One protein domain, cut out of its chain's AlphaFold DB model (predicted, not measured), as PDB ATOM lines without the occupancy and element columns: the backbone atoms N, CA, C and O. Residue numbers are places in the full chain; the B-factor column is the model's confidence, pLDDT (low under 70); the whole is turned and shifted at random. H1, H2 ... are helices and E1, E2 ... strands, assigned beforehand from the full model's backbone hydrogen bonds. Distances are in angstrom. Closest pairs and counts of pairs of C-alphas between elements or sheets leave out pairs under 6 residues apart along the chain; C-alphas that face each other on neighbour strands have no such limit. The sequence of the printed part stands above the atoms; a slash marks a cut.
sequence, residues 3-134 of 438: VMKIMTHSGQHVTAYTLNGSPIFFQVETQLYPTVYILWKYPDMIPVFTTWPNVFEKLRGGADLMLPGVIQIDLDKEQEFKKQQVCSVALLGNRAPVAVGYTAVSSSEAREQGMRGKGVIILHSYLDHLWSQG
ATOM      1  N   VAL A   3       0.172  22.102  57.949       91.62
ATOM      2  CA  VAL A   3      -0.876  22.171  56.930       91.62
ATOM      3  C   VAL A   3      -0.833  23.546  56.277       91.62
ATOM      4  O   VAL A   3      -0.985  24.564  56.947       91.62
ATOM      5  N   MET A   4      -0.644  23.567  54.964       89.81
ATOM      6  CA  MET A   4      -0.667  24.758  54.127       89.81
ATOM      7  C   MET A   4      -1.995  24.805  53.372       89.81
ATOM      8  O   MET A   4      -2.364  23.854  52.686       89.81
ATOM      9  N   LYS A   5      -2.727  25.913  53.493       90.88
ATOM     10  CA  LYS A   5      -3.949  26.155  52.717       90.88
ATOM     11  C   LYS A   5      -3.599  27.009  51.506       90.88
ATOM     12  O   LYS A   5      -3.047  28.093  51.662       90.88
ATOM     13  N   ILE A   6      -3.928  26.516  50.325       91.06
ATOM     14  CA  ILE A   6      -3.660  27.143  49.036       91.06
ATOM     15  C   ILE A   6      -5.008  27.510  48.417       91.06
ATOM     16  O   ILE A   6      -5.955  26.723  48.445       91.06
ATOM     17  N   MET A   7      -5.100  28.716  47.871       90.19
ATOM     18  CA  MET A   7      -6.242  29.157  47.078       90.19
ATOM     19  C   MET A   7      -5.748  29.394  45.657       90.19
ATOM     20  O   MET A   7      -4.836  30.193  45.445       90.19
ATOM     21  N   THR A   8      -6.303  28.665  44.692       88.12
ATOM     22  CA  THR A   8      -5.963  28.859  43.280       88.12
ATOM     23  C   THR A   8      -6.594  30.150  42.756       88.12
ATOM     24  O   THR A   8      -7.563  30.663  43.317       88.12
ATOM     25  N   HIS A   9      -6.092  30.664  41.631       85.56
ATOM     26  CA  HIS A   9      -6.704  31.812  40.946       85.56
ATOM     27  C   HIS A   9      -8.150  31.531  40.491       85.56
ATOM     28  O   HIS A   9      -8.939  32.457  40.335       85.56
ATOM     29  N   SER A  10      -8.503  30.254  40.301       85.50
ATOM     30  CA  SER A  10      -9.858  29.794  39.991       85.50
ATOM     31  C   SER A  10     -10.780  29.720  41.218       85.50
ATOM     32  O   SER A  10     -11.945  29.360  41.076       85.50
ATOM     33  N   GLY A  11     -10.284  30.056  42.416       85.50
ATOM     34  CA  GLY A  11     -11.048  30.024  43.665       85.50
ATOM     35  C   GLY A  11     -11.172  28.635  44.298       85.50
ATOM     36  O   GLY A  11     -11.967  28.453  45.214       85.50
ATOM     37  N   GLN A  12     -10.401  27.647  43.834       88.25
ATOM     38  CA  GLN A  12     -10.398  26.304  44.407       88.25
ATOM     39  C   GLN A  12      -9.493  26.260  45.641       88.25
ATOM     40  O   GLN A  12      -8.365  26.764  45.636       88.25
ATOM     41  N   HIS A  13      -9.987  25.638  46.708       90.00
ATOM     42  CA  HIS A  13      -9.224  25.430  47.932       90.00
ATOM     43  C   HIS A  13      -8.472  24.101  47.863       90.00
ATOM     44  O   HIS A  13      -9.080  23.039  47.739       90.00
ATOM     45  N   VAL A  14      -7.150  24.165  47.990       93.31
ATOM     46  CA  VAL A  14      -6.253  23.007  48.028       93.31
ATOM     47  C   VAL A  14      -5.538  22.998  49.371       93.31
ATOM     48  O   VAL A  14      -5.056  24.028  49.840       93.31
ATOM     49  N   THR A  15      -5.472  21.841  50.020       93.69
ATOM     50  CA  THR A  15      -4.777  21.701  51.308       93.69
ATOM     51  C   THR A  15      -3.526  20.859  51.115       93.69
ATOM     52  O   THR A  15      -3.623  19.671  50.834       93.69
ATOM     53  N   ALA A  16      -2.346  21.457  51.254       92.81
ATOM     54  CA  ALA A  16      -1.068  20.764  51.156       92.81
ATOM     55  C   ALA A  16      -0.529  20.401  52.546       92.81
ATOM     56  O   ALA A  16      -0.435  21.233  53.448       92.81
ATOM     57  N   TYR A  17      -0.142  19.145  52.718       93.81
ATOM     58  CA  TYR A  17       0.468  18.615  53.928       93.81
ATOM     59  C   TYR A  17       1.984  18.629  53.786       93.81
ATOM     60  O   TYR A  17       2.537  17.990  52.893       93.81
ATOM     61  N   THR A  18       2.662  19.336  54.683       91.38
ATOM     62  CA  THR A  18       4.111  19.554  54.630       91.38
ATOM     63  C   THR A  18       4.823  18.901  55.814       91.38
ATOM     64  O   THR A  18       4.316  18.846  56.943       91.38
ATOM     65  N   LEU A  19       6.035  18.412  55.573       90.50
ATOM     66  CA  LEU A  19       6.951  17.901  56.587       90.50
ATOM     67  C   LEU A  19       8.292  18.606  56.411       90.50
ATOM     68  O   LEU A  19       8.863  18.571  55.328       90.50
ATOM     69  N   ASN A  20       8.783  19.252  57.468       84.94
ATOM     70  CA  ASN A  20      10.051  19.993  57.459       84.94
ATOM     71  C   ASN A  20      10.154  21.035  56.325       84.94
ATOM     72  O   ASN A  20      11.229  21.259  55.784       84.94
ATOM     73  N   GLY A  21       9.030  21.657  55.953       81.31
ATOM     74  CA  GLY A  21       8.958  22.637  54.864       81.31
ATOM     75  C   GLY A  21       8.712  22.043  53.472       81.31
ATOM     76  O   GLY A  21       8.332  22.783  52.576       81.31
ATOM     77  N   SER A  22       8.822  20.726  53.284       86.50
ATOM     78  CA  SER A  22       8.560  20.078  51.992       86.50
ATOM     79  C   SER A  22       7.115  19.569  51.913       86.50
ATOM     80  O   SER A  22       6.681  18.861  52.830       86.50
ATOM     81  N   PRO A  23       6.345  19.875  50.853       90.88
ATOM     82  CA  PRO A  23       5.019  19.299  50.666       90.88
ATOM     83  C   PRO A  23       5.154  17.802  50.351       90.88
ATOM     84  O   PRO A  23       5.983  17.408  49.536       90.88
ATOM     85  N   ILE A  24       4.369  16.966  51.032       92.75
ATOM     86  CA  ILE A  24       4.337  15.509  50.841       92.75
ATOM     87  C   ILE A  24       3.081  15.117  50.073       92.75
ATOM     88  O   ILE A  24       3.173  14.460  49.039       92.75
ATOM     89  N   PHE A  25       1.922  15.541  50.565       94.50
ATOM     90  CA  PHE A  25       0.628  15.276  49.949       94.50
ATOM     91  C   PHE A  25      -0.118  16.583  49.745       94.50
ATOM     92  O   PHE A  25       0.076  17.536  50.498       94.50
ATOM     93  N   PHE A  26      -1.014  16.616  48.774       94.50
ATOM     94  CA  PHE A  26      -1.969  17.696  48.612       94.50
ATOM     95  C   PHE A  26      -3.356  17.117  48.375       94.50
ATOM     96  O   PHE A  26      -3.527  16.111  47.693       94.50
ATOM     97  N   GLN A  27      -4.348  17.732  48.997       93.88
ATOM     98  CA  GLN A  27      -5.741  17.362  48.868       93.88
ATOM     99  C   GLN A  27      -6.438  18.391  47.993       93.88
ATOM    100  O   GLN A  27      -6.473  19.580  48.329       93.88
ATOM    101  N   VAL A  28      -7.002  17.907  46.892       90.62
ATOM    102  CA  VAL A  28      -7.898  18.668  46.025       90.62
ATOM    103  C   VAL A  28      -9.288  18.097  46.249       90.62
ATOM    104  O   VAL A  28      -9.502  16.899  46.070       90.62
ATOM    105  N   GLU A  29     -10.216  18.941  46.700       85.38
ATOM    106  CA  GLU A  29     -11.577  18.526  47.061       85.38
ATOM    107  C   GLU A  29     -11.573  17.410  48.127       85.38
ATOM    108  O   GLU A  29     -11.215  17.649  49.284       85.38
ATOM    109  N   THR A  30     -11.959  16.188  47.756       86.56
ATOM    110  CA  THR A  30     -12.027  15.020  48.646       86.56
ATOM    111  C   THR A  30     -10.874  14.040  48.453       86.56
ATOM    112  O   THR A  30     -10.741  13.112  49.248       86.56
ATOM    113  N   GLN A  31     -10.053  14.216  47.415       90.19
ATOM    114  CA  GLN A  31      -9.045  13.236  47.022       90.19
ATOM    115  C   GLN A  31      -7.639  13.699  47.407       90.19
ATOM    116  O   GLN A  31      -7.256  14.852  47.197       90.19
ATOM    117  N   LEU A  32      -6.864  12.775  47.978       93.31
ATOM    118  CA  LEU A  32      -5.476  12.998  48.364       93.31
ATOM    119  C   LEU A  32      -4.533  12.553  47.241       93.31
ATOM    120  O   LEU A  32      -4.651  11.436  46.734       93.31
ATOM    121  N   TYR A  33      -3.575  13.411  46.904       94.94
ATOM    122  CA  TYR A  33      -2.574  13.184  45.868       94.94
ATOM    123  C   TYR A  33      -1.160  13.291  46.454       94.94
ATOM    124  O   TYR A  33      -0.883  14.212  47.232       94.94
ATOM    125  N   PRO A  34      -0.246  12.370  46.108       95.00
ATOM    126  CA  PRO A  34       1.159  12.500  46.465       95.00
ATOM    127  C   PRO A  34       1.835  13.588  45.625       95.00
ATOM    128  O   PRO A  34       1.505  13.803  44.462       95.00
ATOM    129  N   THR A  35       2.807  14.277  46.207       93.94
ATOM    130  CA  THR A  35       3.708  15.168  45.459       93.94
ATOM    131  C   THR A  35       4.813  14.379  44.761       93.94
ATOM    132  O   THR A  35       5.098  13.236  45.124       93.94
ATOM    133  N   VAL A  36       5.513  15.001  43.807       92.50
ATOM    134  CA  VAL A  36       6.689  14.366  43.187       92.50
ATOM    135  C   VAL A  36       7.760  14.007  44.229       92.50
ATOM    136  O   VAL A  36       8.369  12.948  44.141       92.50
ATOM    137  N   TYR A  37       7.903  14.804  45.296       91.12
ATOM    138  CA  TYR A  37       8.888  14.570  46.358       91.12
ATOM    139  C   TYR A  37       8.702  13.249  47.109       91.12
ATOM    140  O   TYR A  37       9.689  12.602  47.462       91.12
ATOM    141  N   ILE A  38       7.458  12.850  47.401       91.50
ATOM    142  CA  ILE A  38       7.207  11.579  48.096       91.50
ATOM    143  C   ILE A  38       7.318  10.397  47.138       91.50
ATOM    144  O   ILE A  38       7.841   9.353  47.523       91.50
ATOM    145  N   LEU A  39       6.911  10.584  45.881       90.88
ATOM    146  CA  LEU A  39       7.035   9.562  44.844       90.88
ATOM    147  C   LEU A  39       8.491   9.263  44.488       90.88
ATOM    148  O   LEU A  39       8.817   8.132  44.163       90.88
ATOM    149  N   TRP A  40       9.393  10.235  44.611       91.19
ATOM    150  CA  TRP A  40      10.828   9.990  44.460       91.19
ATOM    151  C   TRP A  40      11.412   9.101  45.557       91.19
ATOM    152  O   TRP A  40      12.403   8.417  45.326       91.19
ATOM    153  N   LYS A  41      10.801   9.091  46.747       87.56
ATOM    154  CA  LYS A  41      11.189   8.188  47.840       87.56
ATOM    155  C   LYS A  41      10.517   6.823  47.718       87.56
ATOM    156  O   LYS A  41      11.131   5.815  48.045       87.56
ATOM    157  N   TYR A  42       9.263   6.806  47.265       88.81
ATOM    158  CA  TYR A  42       8.430   5.611  47.144       88.81
ATOM    159  C   TYR A  42       7.714   5.598  45.781       88.81
ATOM    160  O   TYR A  42       6.533   5.954  45.710       88.81
ATOM    161  N   PRO A  43       8.411   5.215  44.696       84.69
ATOM    162  CA  PRO A  43       7.855   5.256  43.342       84.69
ATOM    163  C   PRO A  43       6.743   4.225  43.120       84.69
ATOM    164  O   PRO A  43       5.826   4.479  42.347       84.69
ATOM    165  N   ASP A  44       6.763   3.110  43.853       84.31
ATOM    166  CA  ASP A  44       5.804   2.005  43.705       84.31
ATOM    167  C   ASP A  44       4.472   2.241  44.453       84.31
ATOM    168  O   ASP A  44       3.654   1.336  44.595       84.31
ATOM    169  N   MET A  45       4.233   3.454  44.969       87.31
ATOM    170  CA  MET A  45       3.011   3.788  45.719       87.31
ATOM    171  C   MET A  45       1.767   3.887  44.824       87.31
ATOM    172  O   MET A  45       0.656   3.619  45.281       87.31
ATOM    173  N   ILE A  46       1.937   4.325  43.573       90.38
ATOM    174  CA  ILE A  46       0.855   4.527  42.601       90.38
ATOM    175  C   ILE A  46       1.306   4.091  41.201       90.38
ATOM    176  O   ILE A  46       2.504   4.111  40.928       90.38
ATOM    177  N   PRO A  47       0.375   3.758  40.287       90.00
ATOM    178  CA  PRO A  47       0.724   3.375  38.922       90.00
ATOM    179  C   PRO A  47       1.539   4.454  38.203       90.00
ATOM    180  O   PRO A  47       1.234   5.650  38.314       90.00
ATOM    181  N   VAL A  48       2.541   4.021  37.437       90.31
ATOM    182  CA  VAL A  48       3.449   4.903  36.693       90.31
ATOM    183  C   VAL A  48       3.163   4.800  35.195       90.31
ATOM    184  O   VAL A  48       3.133   3.715  34.619       90.31
ATOM    185  N   PHE A  49       2.947   5.944  34.554       91.25
ATOM    186  CA  PHE A  49       2.754   6.080  33.115       91.25
ATOM    187  C   PHE A  49       4.038   6.627  32.498       91.25
ATOM    188  O   PHE A  49       4.417   7.770  32.745       91.25
ATOM    189  N   THR A  50       4.693   5.833  31.667       91.19
ATOM    190  CA  THR A  50       5.924   6.224  30.981       91.19
ATOM    191  C   THR A  50       5.586   6.949  29.683       91.19
ATOM    192  O   THR A  50       4.846   6.428  28.846       91.19
ATOM    193  N   THR A  51       6.134   8.148  29.496       92.75
ATOM    194  CA  THR A  51       5.950   8.980  28.297       92.75
ATOM    195  C   THR A  51       7.284   9.356  27.648       92.75
ATOM    196  O   THR A  51       8.361   9.166  28.218       92.75
ATOM    197  N   TRP A  52       7.222   9.890  26.430       90.50
ATOM    198  CA  TRP A  52       8.390  10.361  25.697       90.50
ATOM    199  C   TRP A  52       8.963  11.657  26.304       90.50
ATOM    200  O   TRP A  52       8.197  12.526  26.730       90.50
ATOM    201  N   PRO A  53      10.293  11.864  26.273       88.19
ATOM    202  CA  PRO A  53      10.920  13.079  26.803       88.19
ATOM    203  C   PRO A  53      10.417  14.388  26.173       88.19
ATOM    204  O   PRO A  53      10.319  15.398  26.857       88.19
ATOM    205  N   ASN A  54      10.032  14.389  24.893       88.44
ATOM    206  CA  ASN A  54       9.493  15.575  24.208       88.44
ATOM    207  C   ASN A  54       8.140  16.054  24.775       88.44
ATOM    208  O   ASN A  54       7.792  17.227  24.652       88.44
ATOM    209  N   VAL A  55       7.376  15.164  25.413       87.75
ATOM    210  CA  VAL A  55       6.095  15.500  26.045       87.75
ATOM    211  C   VAL A  55       6.326  16.293  27.334       87.75
ATOM    212  O   VAL A  55       5.481  17.101  27.715       87.75
ATOM    213  N   PHE A  56       7.496  16.154  27.963       88.44
ATOM    214  CA  PHE A  56       7.844  16.843  29.204       88.44
ATOM    215  C   PHE A  56       7.751  18.367  29.104       88.44
ATOM    216  O   PHE A  56       7.204  19.000  30.002       88.44
ATOM    217  N   GLU A  57       8.224  18.969  28.007       88.00
ATOM    218  CA  GLU A  57       8.125  20.422  27.803       88.00
ATOM    219  C   GLU A  57       6.668  20.898  27.805       88.00
ATOM    220  O   GLU A  57       6.355  21.979  28.302       88.00
ATOM    221  N   LYS A  58       5.758  20.070  27.278       90.62
ATOM    222  CA  LYS A  58       4.322  20.364  27.254       90.62
ATOM    223  C   LYS A  58       3.686  20.151  28.626       90.62
ATOM    224  O   LYS A  58       2.901  20.994  29.051       90.62
ATOM    225  N   LEU A  59       4.063  19.084  29.332       89.44
ATOM    226  CA  LEU A  59       3.594  18.803  30.696       89.44
ATOM    227  C   LEU A  59       4.013  19.906  31.671       89.44
ATOM    228  O   LEU A  59       3.189  20.373  32.452       89.44
ATOM    229  N   ARG A  60       5.258  20.389  31.568       86.00
ATOM    230  CA  ARG A  60       5.764  21.521  32.360       86.00
ATOM    231  C   ARG A  60       4.943  22.792  32.132       86.00
ATOM    232  O   ARG A  60       4.727  23.563  33.058       86.00
ATOM    233  N   GLY A  61       4.453  22.996  30.911       85.69
ATOM    234  CA  GLY A  61       3.535  24.086  30.572       85.69
ATOM    235  C   GLY A  61       2.114  23.926  31.130       85.69
ATOM    236  O   GLY A  61       1.264  24.760  30.828       85.69
ATOM    237  N   GLY A  62       1.834  22.869  31.901       85.06
ATOM    238  CA  GLY A  62       0.514  22.576  32.463       85.06
ATOM    239  C   GLY A  62      -0.437  21.869  31.494       85.06
ATOM    240  O   GLY A  62      -1.648  21.907  31.700       85.06
ATOM    241  N   ALA A  63       0.074  21.260  30.419       91.88
ATOM    242  CA  ALA A  63      -0.756  20.470  29.515       91.88
ATOM    243  C   ALA A  63      -1.107  19.097  30.116       91.88
ATOM    244  O   ALA A  63      -0.314  18.498  30.839       91.88
ATOM    245  N   ASP A  64      -2.272  18.570  29.739       94.19
ATOM    246  CA  ASP A  64      -2.670  17.198  30.057       94.19
ATOM    247  C   ASP A  64      -1.872  16.179  29.229       94.19
ATOM    248  O   ASP A  64      -1.511  16.434  28.073       94.19
ATOM    249  N   LEU A  65      -1.663  14.982  29.780       92.88
ATOM    250  CA  LEU A  65      -1.044  13.888  29.038       92.88
ATOM    251  C   LEU A  65      -2.078  13.244  28.110       92.88
ATOM    252  O   LEU A  65      -3.068  12.644  28.542       92.88
ATOM    253  N   MET A  66      -1.823  13.347  26.812       93.50
ATOM    254  CA  MET A  66      -2.633  12.697  25.786       93.50
ATOM    255  C   MET A  66      -2.247  11.218  25.665       93.50
ATOM    256  O   MET A  66      -1.066  10.879  25.732       93.50
ATOM    257  N   LEU A  67      -3.230  10.345  25.424       89.38
ATOM    258  CA  LEU A  67      -3.020   8.899  25.271       89.38
ATOM    259  C   LEU A  67      -1.945   8.511  24.231       89.38
ATOM    260  O   LEU A  67      -1.173   7.607  24.539       89.38
ATOM    261  N   PRO A  68      -1.793   9.190  23.070       87.31
ATOM    262  CA  PRO A  68      -0.724   8.872  22.117       87.31
ATOM    263  C   PRO A  68       0.693   9.081  22.665       87.31
ATOM    264  O   PRO A  68       1.653   8.573  22.095       87.31
ATOM    265  N   GLY A  69       0.844   9.874  23.731       86.44
ATOM    266  CA  GLY A  69       2.133  10.127  24.371       86.44
ATOM    267  C   GLY A  69       2.561   9.030  25.345       86.44
ATOM    268  O   GLY A  69       3.699   9.059  25.805       86.44
ATOM    269  N   VAL A  70       1.680   8.086  25.685       86.94
ATOM    270  CA  VAL A  70       1.962   7.010  26.643       86.94
ATOM    271  C   VAL A  70       2.650   5.852  25.921       86.94
ATOM    272  O   VAL A  70       2.138   5.344  24.929       86.94
ATOM    273  N   ILE A  71       3.807   5.434  26.429       84.81
ATOM    274  CA  ILE A  71       4.609   4.326  25.893       84.81
ATOM    275  C   ILE A  71       4.263   3.033  26.626       84.81
ATOM    276  O   ILE A  71       3.907   2.030  26.015       84.81
ATOM    277  N   GLN A  72       4.378   3.075  27.950       78.44
ATOM    278  CA  GLN A  72       4.210   1.932  28.835       78.44
ATOM    279  C   GLN A  72       3.470   2.383  30.084       78.44
ATOM    280  O   GLN A  72       3.607   3.525  30.525       78.44
ATOM    281  N   ILE A  73       2.676   1.481  30.643       79.06
ATOM    282  CA  ILE A  73       2.006   1.697  31.916       79.06
ATOM    283  C   ILE A  73       2.477   0.578  32.834       79.06
ATOM    284  O   ILE A  73       2.170  -0.588  32.588       79.06
ATOM    285  N   ASP A  74       3.241   0.943  33.858       66.75
ATOM    286  CA  ASP A  74       3.700   0.024  34.895       66.75
ATOM    287  C   ASP A  74       2.544  -0.186  35.877       66.75
ATOM    288  O   ASP A  74       2.449   0.437  36.936       66.75
ATOM    289  N   LEU A  75       1.602  -1.023  35.454       67.56
ATOM    290  CA  LEU A  75       0.644  -1.684  36.329       67.56
ATOM    291  C   LEU A  75       1.180  -3.088  36.604       67.56
ATOM    292  O   LEU A  75       1.769  -3.706  35.710       67.56
ATOM    293  N   ASP A  76       0.950  -3.608  37.814       60.03
ATOM    294  CA  ASP A  76       1.074  -5.044  38.073       60.03
ATOM    295  C   ASP A  76       0.371  -5.761  36.922       60.03
ATOM    296  O   ASP A  76      -0.780  -5.437  36.636       60.03
ATOM    297  N   LYS A  77       1.108  -6.620  36.207       54.44
ATOM    298  CA  LYS A  77       0.974  -6.958  34.770       54.44
ATOM    299  C   LYS A  77      -0.411  -7.424  34.266       54.44
ATOM    300  O   LYS A  77      -0.556  -7.719  33.085       54.44
ATOM    301  N   GLU A  78      -1.426  -7.457  35.121       51.94
ATOM    302  CA  GLU A  78      -2.797  -7.899  34.859       51.94
ATOM    303  C   GLU A  78      -3.880  -6.883  35.292       51.94
ATOM    304  O   GLU A  78      -5.069  -7.113  35.069       51.94
ATOM    305  N   GLN A  79      -3.516  -5.742  35.888       60.22
ATOM    306  CA  GLN A  79      -4.480  -4.765  36.393       60.22
ATOM    307  C   GLN A  79      -4.790  -3.687  35.343       60.22
ATOM    308  O   GLN A  79      -3.947  -2.874  34.973       60.22
ATOM    309  N   GLU A  80      -6.042  -3.623  34.895       77.75
ATOM    310  CA  GLU A  80      -6.548  -2.496  34.109       77.75
ATOM    311  C   GLU A  80      -6.688  -1.226  34.966       77.75
ATOM    312  O   GLU A  80      -7.239  -1.272  36.071       77.75
ATOM    313  N   PHE A  81      -6.245  -0.070  34.450       84.12
ATOM    314  CA  PHE A  81      -6.468   1.204  35.135       84.12
ATOM    315  C   PHE A  81      -7.924   1.663  35.003       84.12
ATOM    316  O   PHE A  81      -8.539   1.614  33.929       84.12
ATOM    317  N   LYS A  82      -8.479   2.128  36.122       89.50
ATOM    318  CA  LYS A  82      -9.843   2.657  36.210       89.50
ATOM    319  C   LYS A  82      -9.854   4.140  35.864       89.50
ATOM    320  O   LYS A  82      -8.833   4.814  35.962       89.50
ATOM    321  N   LYS A  83     -11.025   4.658  35.494       91.31
ATOM    322  CA  LYS A  83     -11.267   6.101  35.371       91.31
ATOM    323  C   LYS A  83     -11.180   6.765  36.753       91.31
ATOM    324  O   LYS A  83     -11.643   6.181  37.728       91.31
ATOM    325  N   GLN A  84     -10.616   7.972  36.818       91.62
ATOM    326  CA  GLN A  84     -10.340   8.732  38.048       91.62
ATOM    327  C   GLN A  84      -9.382   8.045  39.036       91.62
ATOM    328  O   GLN A  84      -9.417   8.296  40.238       91.62
ATOM    329  N   GLN A  85      -8.488   7.194  38.539       91.56
ATOM    330  CA  GLN A  85      -7.432   6.598  39.345       91.56
ATOM    331  C   GLN A  85      -6.234   7.549  39.436       91.56
ATOM    332  O   GLN A  85      -5.795   8.096  38.425       91.56
ATOM    333  N   VAL A  86      -5.692   7.731  40.644       93.50
ATOM    334  CA  VAL A  86      -4.466   8.511  40.864       93.50
ATOM    335  C   VAL A  86      -3.290   7.801  40.202       93.50
ATOM    336  O   VAL A  86      -3.108   6.597  40.381       93.50
ATOM    337  N   CYS A  87      -2.497   8.546  39.442       92.81
ATOM    338  CA  CYS A  87      -1.343   8.019  38.730       92.81
ATOM    339  C   CYS A  87      -0.209   9.039  38.672       92.81
ATOM    340  O   CYS A  87      -0.400  10.247  38.842       92.81
ATOM    341  N   SER A  88       0.990   8.521  38.443       94.00
ATOM    342  CA  SER A  88       2.183   9.317  38.211       94.00
ATOM    343  C   SER A  88       2.645   9.166  36.769       94.00
ATOM    344  O   SER A  88       2.342   8.171  36.113       94.00
ATOM    345  N   VAL A  89       3.360  10.164  36.264       93.06
ATOM    346  CA  VAL A  89       3.930  10.163  34.918       93.06
ATOM    347  C   VAL A  89       5.443  10.230  35.048       93.06
ATOM    348  O   VAL A  89       5.952  11.122  35.726       93.06
ATOM    349  N   ALA A  90       6.149   9.317  34.392       92.69
ATOM    350  CA  ALA A  90       7.605   9.250  34.332       92.69
ATOM    351  C   ALA A  90       8.087   9.348  32.877       92.69
ATOM    352  O   ALA A  90       7.318   9.144  31.934       92.69
ATOM    353  N   LEU A  91       9.358   9.694  32.680       91.38
ATOM    354  CA  LEU A  91       9.947   9.806  31.344       91.38
ATOM    355  C   LEU A  91      10.664   8.517  30.962       91.38
ATOM    356  O   LEU A  91      11.241   7.830  31.804       91.38
ATOM    357  N   LEU A  92      10.684   8.208  29.669       87.94
ATOM    358  CA  LEU A  92      11.488   7.106  29.154       87.94
ATOM    359  C   LEU A  92      12.962   7.290  29.561       87.94
ATOM    360  O   LEU A  92      13.575   8.308  29.240       87.94
ATOM    361  N   GLY A  93      13.515   6.305  30.272       82.69
ATOM    362  CA  GLY A  93      14.890   6.319  30.785       82.69
ATOM    363  C   GLY A  93      15.027   6.669  32.272       82.69
ATOM    364  O   GLY A  93      16.078   6.395  32.845       82.69
ATOM    365  N   ASN A  94      13.985   7.197  32.925       85.06
ATOM    366  CA  ASN A  94      13.997   7.469  34.365       85.06
ATOM    367  C   ASN A  94      12.651   7.111  35.012       85.06
ATOM    368  O   ASN A  94      11.619   7.665  34.645       85.06
ATOM    369  N   ARG A  95      12.659   6.229  36.019       81.31
ATOM    370  CA  ARG A  95      11.452   5.876  36.787       81.31
ATOM    371  C   ARG A  95      10.966   7.004  37.693       81.31
ATOM    372  O   ARG A  95       9.843   6.922  38.180       81.31
ATOM    373  N   ALA A  96      11.785   8.020  37.965       88.62
ATOM    374  CA  ALA A  96      11.386   9.126  38.824       88.62
ATOM    375  C   ALA A  96      10.199   9.891  38.210       88.62
ATOM    376  O   ALA A  96      10.310  10.403  37.089       88.62
ATOM    377  N   PRO A  97       9.070  10.013  38.929       91.75
ATOM    378  CA  PRO A  97       7.925  10.727  38.393       91.75
ATOM    379  C   PRO A  97       8.185  12.217  38.191       91.75
ATOM    380  O   PRO A  97       8.680  12.907  39.081       91.75
ATOM    381  N   VAL A  98       7.793  12.718  37.024       92.94
ATOM    382  CA  VAL A  98       7.871  14.133  36.637       92.94
ATOM    383  C   VAL A  98       6.552  14.869  36.829       92.94
ATOM    384  O   VAL A  98       6.534  16.094  36.922       92.94
ATOM    385  N   ALA A  99       5.437  14.143  36.873       94.06
ATOM    386  CA  ALA A  99       4.125  14.719  37.110       94.06
ATOM    387  C   ALA A  99       3.205  13.733  37.832       94.06
ATOM    388  O   ALA A  99       3.416  12.520  37.811       94.06
ATOM    389  N   VAL A 100       2.173  14.272  38.473       94.62
ATOM    390  CA  VAL A 100       1.139  13.533  39.195       94.62
ATOM    391  C   VAL A 100      -0.224  14.019  38.737       94.62
ATOM    392  O   VAL A 100      -0.457  15.219  38.563       94.62
ATOM    393  N   GLY A 101      -1.135  13.075  38.550       94.44
ATOM    394  CA  GLY A 101      -2.461  13.351  38.037       94.44
ATOM    395  C   GLY A 101      -3.436  12.219  38.301       94.44
ATOM    396  O   GLY A 101      -3.232  11.364  39.168       94.44
ATOM    397  N   TYR A 102      -4.520  12.221  37.539       93.94
ATOM    398  CA  TYR A 102      -5.491  11.138  37.543       93.94
ATOM    399  C   TYR A 102      -5.955  10.803  36.130       93.94
ATOM    400  O   TYR A 102      -5.969  11.646  35.232       93.94
ATOM    401  N   THR A 103      -6.350   9.553  35.929       93.75
ATOM    402  CA  THR A 103      -6.827   9.054  34.638       93.75
ATOM    403  C   THR A 103      -8.198   9.647  34.289       93.75
ATOM    404  O   THR A 103      -9.144   9.607  35.079       93.75
ATOM    405  N   ALA A 104      -8.338  10.198  33.084       93.31
ATOM    406  CA  ALA A 104      -9.603  10.731  32.576       93.31
ATOM    407  C   ALA A 104     -10.507   9.640  31.976       93.31
ATOM    408  O   ALA A 104     -11.735   9.761  32.014       93.31
ATOM    409  N   VAL A 105      -9.899   8.574  31.456       91.81
ATOM    410  CA  VAL A 105     -10.550   7.437  30.788       91.81
ATOM    411  C   VAL A 105     -10.158   6.121  31.461       91.81
ATOM    412  O   VAL A 105      -9.154   6.061  32.175       91.81
ATOM    413  N   SER A 106     -10.950   5.067  31.262       91.81
ATOM    414  CA  SER A 106     -10.560   3.707  31.660       91.81
ATOM    415  C   SER A 106      -9.659   3.058  30.606       91.81
ATOM    416  O   SER A 106      -9.601   3.505  29.460       91.81
ATOM    417  N   SER A 107      -8.970   1.976  30.972       88.06
ATOM    418  CA  SER A 107      -8.119   1.260  30.016       88.06
ATOM    419  C   SER A 107      -8.900   0.643  28.845       88.06
ATOM    420  O   SER A 107      -8.402   0.623  27.719       88.06
ATOM    421  N   SER A 108     -10.136   0.190  29.072       88.12
ATOM    422  CA  SER A 108     -11.007  -0.351  28.023       88.12
ATOM    423  C   SER A 108     -11.448   0.760  27.061       88.12
ATOM    424  O   SER A 108     -11.288   0.625  25.850       88.12
ATOM    425  N   GLU A 109     -11.874   1.909  27.599       89.12
ATOM    426  CA  GLU A 109     -12.273   3.088  26.815       89.12
ATOM    427  C   GLU A 109     -11.100   3.645  25.989       89.12
ATOM    428  O   GLU A 109     -11.260   3.992  24.819       89.12
ATOM    429  N   ALA A 110      -9.890   3.662  26.558       88.00
ATOM    430  CA  ALA A 110      -8.681   4.083  25.854       88.00
ATOM    431  C   ALA A 110      -8.369   3.195  24.634       88.00
ATOM    432  O   ALA A 110      -7.940   3.704  23.596       88.00
ATOM    433  N   ARG A 111      -8.608   1.878  24.735       87.25
ATOM    434  CA  ARG A 111      -8.417   0.932  23.622       87.25
ATOM    435  C   ARG A 111      -9.497   1.082  22.554       87.25
ATOM    436  O   ARG A 111      -9.163   1.096  21.373       87.25
ATOM    437  N   GLU A 112     -10.756   1.263  22.952       88.75
ATOM    438  CA  GLU A 112     -11.875   1.505  22.027       88.75
ATOM    439  C   GLU A 112     -11.681   2.787  21.205       88.75
ATOM    440  O   GLU A 112     -11.967   2.819  20.009       88.75
ATOM    441  N   GLN A 113     -11.127   3.834  21.820       84.88
ATOM    442  CA  GLN A 113     -10.832   5.109  21.159       84.88
ATOM    443  C   GLN A 113      -9.504   5.100  20.381       84.88
ATOM    444  O   GLN A 113      -9.098   6.129  19.832       84.88
ATOM    445  N   GLY A 114      -8.808   3.960  20.320       85.00
ATOM    446  CA  GLY A 114      -7.541   3.822  19.604       85.00
ATOM    447  C   GLY A 114      -6.429   4.707  20.170       85.00
ATOM    448  O   GLY A 114      -5.678   5.306  19.402       85.00
ATOM    449  N   MET A 115      -6.344   4.825  21.500       83.94
ATOM    450  CA  MET A 115      -5.349   5.633  22.215       83.94
ATOM    451  C   MET A 115      -5.355   7.112  21.805       83.94
ATOM    452  O   MET A 115      -4.304   7.739  21.703       83.94
ATOM    453  N   ARG A 116      -6.532   7.700  21.563       86.00
ATOM    454  CA  ARG A 116      -6.683   9.121  21.211       86.00
ATOM    455  C   ARG A 116      -7.404   9.908  22.296       86.00
ATOM    456  O   ARG A 116      -8.322   9.412  22.928       86.00
ATOM    457  N   GLY A 117      -7.015  11.171  22.453       89.00
ATOM    458  CA  GLY A 117      -7.617  12.091  23.418       89.00
ATOM    459  C   GLY A 117      -6.832  12.207  24.726       89.00
ATOM    460  O   GLY A 117      -5.677  11.780  24.821       89.00
ATOM    461  N   LYS A 118      -7.460  12.842  25.719       90.69
ATOM    462  CA  LYS A 118      -6.869  13.094  27.038       90.69
ATOM    463  C   LYS A 118      -6.832  11.802  27.848       90.69
ATOM    464  O   LYS A 118      -7.880  11.226  28.125       90.69
ATOM    465  N   GLY A 119      -5.635  11.370  28.230       90.75
ATOM    466  CA  GLY A 119      -5.431  10.166  29.030       90.75
ATOM    467  C   GLY A 119      -5.382  10.473  30.519       90.75
ATOM    468  O   GLY A 119      -6.186   9.950  31.288       90.75
ATOM    469  N   VAL A 120      -4.460  11.351  30.914       93.38
ATOM    470  CA  VAL A 120      -4.227  11.727  32.313       93.38
ATOM    471  C   VAL A 120      -4.317  13.241  32.448       93.38
ATOM    472  O   VAL A 120      -3.655  13.977  31.715       93.38
ATOM    473  N   ILE A 121      -5.136  13.694  33.394       94.25
ATOM    474  CA  ILE A 121      -5.234  15.103  33.774       94.25
ATOM    475  C   ILE A 121      -4.157  15.375  34.815       94.25
ATOM    476  O   ILE A 121      -4.112  14.708  35.852       94.25
ATOM    477  N   ILE A 122      -3.278  16.328  34.517       94.31
ATOM    478  CA  ILE A 122      -2.130  16.649  35.364       94.31
ATOM    479  C   ILE A 122      -2.552  17.660  36.425       94.31
ATOM    480  O   ILE A 122      -3.124  18.701  36.115       94.31
ATOM    481  N   LEU A 123      -2.259  17.347  37.686       92.19
ATOM    482  CA  LEU A 123      -2.533  18.228  38.823       92.19
ATOM    483  C   LEU A 123      -1.267  18.894  39.352       92.19
ATOM    484  O   LEU A 123      -1.317  20.026  39.823       92.19
ATOM    485  N   HIS A 124      -0.145  18.179  39.298       92.81
ATOM    486  CA  HIS A 124       1.129  18.619  39.842       92.81
ATOM    487  C   HIS A 124       2.268  18.175  38.924       92.81
ATOM    488  O   HIS A 124       2.261  17.046  38.431       92.81
ATOM    489  N   SER A 125       3.251  19.040  38.694       93.44
ATOM    490  CA  SER A 125       4.417  18.749  37.857       93.44
ATOM    491  C   SER A 125       5.710  19.264  38.485       93.44
ATOM    492  O   SER A 125       5.722  20.198  39.284       93.44
ATOM    493  N   TYR A 126       6.827  18.644  38.119       90.94
ATOM    494  CA  TYR A 126       8.158  19.150  38.413       90.94
ATOM    495  C   TYR A 126       8.332  20.573  37.847       90.94
ATOM    496  O   TYR A 126       7.972  20.834  36.700       90.94
ATOM    497  N   LEU A 127       8.907  21.474  38.653       88.19
ATOM    498  CA  LEU A 127       9.022  22.927  38.409       88.19
ATOM    499  C   LEU A 127       7.719  23.734  38.495       88.19
ATOM    500  O   LEU A 127       7.715  24.907  38.125       88.19
ATOM    501  N   ASP A 128       6.625  23.167  39.001       90.44
ATOM    502  CA  ASP A 128       5.432  23.965  39.276       90.44
ATOM    503  C   ASP A 128       5.529  24.769  40.591       90.44
ATOM    504  O   ASP A 128       6.500  24.691  41.351       90.44
ATOM    505  N   HIS A 129       4.487  25.557  40.868       89.00
ATOM    506  CA  HIS A 129       4.414  26.401  42.061       89.00
ATOM    507  C   HIS A 129       4.371  25.603  43.367       89.00
ATOM    508  O   HIS A 129       4.800  26.109  44.397       89.00
ATOM    509  N   LEU A 130       3.834  24.380  43.371       88.69
ATOM    510  CA  LEU A 130       3.805  23.553  44.577       88.69
ATOM    511  C   LEU A 130       5.190  22.944  44.829       88.69
ATOM    512  O   LEU A 130       5.655  22.904  45.968       88.69
ATOM    513  N   TRP A 131       5.880  22.535  43.763       89.56
ATOM    514  CA  TRP A 131       7.260  22.077  43.807       89.56
ATOM    515  C   TRP A 131       8.191  23.192  44.289       89.56
ATOM    516  O   TRP A 131       9.019  22.943  45.166       89.56
ATOM    517  N   SER A 132       8.014  24.427  43.804       88.12
ATOM    518  CA  SER A 132       8.869  25.568  44.158       88.12
ATOM    519  C   SER A 132       8.810  25.950  45.642       88.12
ATOM    520  O   SER A 132       9.739  26.591  46.135       88.12
ATOM    521  N   GLN A 133       7.745  25.567  46.355       84.12
ATOM    522  CA  GLN A 133       7.619  25.748  47.809       84.12
ATOM    523  C   GLN A 133       8.376  24.688  48.619       84.12
ATOM    524  O   GLN A 133       8.583  24.870  49.815       84.12
ATOM    525  N   GLY A 134       8.747  23.568  47.996       83.62
ATOM    526  CA  GLY A 134       9.466  22.484  48.650       83.62
ATOM    527  C   GLY A 134      10.978  22.685  48.687       83.62
ATOM    528  O   GLY A 134      11.499  23.798  48.637       83.62
TER     529      GLY A 134
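This is residues 3 to 134 of the 438 residues of the protein "Eukaryotic translation initiation factor 2D" of Paramuricea clavata (UniProt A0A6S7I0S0). What does the model look like? A strongly twisted sheet of five strands, E6 E5 E7 E8 E9, makes the larger lobe, with H1 and H2 on opposite faces and H3 at its far end. A smaller sheet, E1 E2 E3 E4, makes a second lobe at the other end of the longest axis, with H1 at the junction and H4 beside it. What is it made of? The 132 printed residues hold four named helices and nine named strands, in the order E1 E2 E3 E4 H1 E5 H2 E6 E7 E8 H3 E9 H4, of mixed class; the larger sheet is mixed, the smaller antiparallel. How compact is it? It is compact, with a radius of gyration of the C-alphas of 14.4 A and spans of 42 by 31 by 28 A.

Where is the larger sheet? E6 is residues 70 to 74, E5 48 to 51, E7 86 to 91 with 17.3 A, E8 94 to 103 with 20.9 A, and E9 118 to 125 with 16.6 A. E8 begins at C-alpha 94 (13.997, 7.469, 34.365). Where is the smaller sheet? E1 is residues 3 to 7, from C-alpha 3 (-0.876, 22.171, 56.930); E2 is 13 to 19 with 19.8 A, E3 22 to 28 with 17.6 A, and E4 31 to 34. Where are the helices? H1 is residues 36 to 39, H2 53 to 60 with 11.3 A, H3 107 to 112, and H4 129 to 132, ending at C-alpha 132 (8.869, 25.568, 44.158).

How do the larger sheet's strands pair? E5 and E7 are parallel, with N 49 and O 88 2.8 A apart; E6 and E5 are antiparallel, with N 50 and O 72 at 2.8 A. E7 and E8 form a hairpin, N 89 to O 99 2.8 A; E8 bends by 73 degrees at residue 99 and is antiparallel to E9, N 100 to O 124 2.8 A. What is on it? H2 has a height over the sheet of 8.5 A, and H1, over E8, 7.8 A; the closest C-alphas of H1 and E8, Val 36 and Pro 97, are 6.1 A apart. In H3 every O i to N i+4 pair is within hydrogen-bond range, in H2 2 of 4; H1 and H4 are too short for one. How is the smaller sheet built? E1 E2 E3 E4 form a meander, each strand the antiparallel neighbour of the one before, with N 4 and O 16 at 2.8 A, N 17 and O 25 at 2.8 A, and N 26 and O 33 at 2.9 A. H1 and H4 only graze this sheet; the closest C-alphas of E4 and E8, Pro 34 and Val 100, are 7.3 A apart.

How far does it reach? The two C-alphas farthest apart, Asn 20 and Glu 112, are 45.6 A apart. Is anything broken or long? The printed part has no cut, and the link E6 to E7, 11 residues, is long. Where is confidence low? Residues 74 to 79, of which 74 belongs to E6, have pLDDT under 70, against a mean of 88.2 of the printed part.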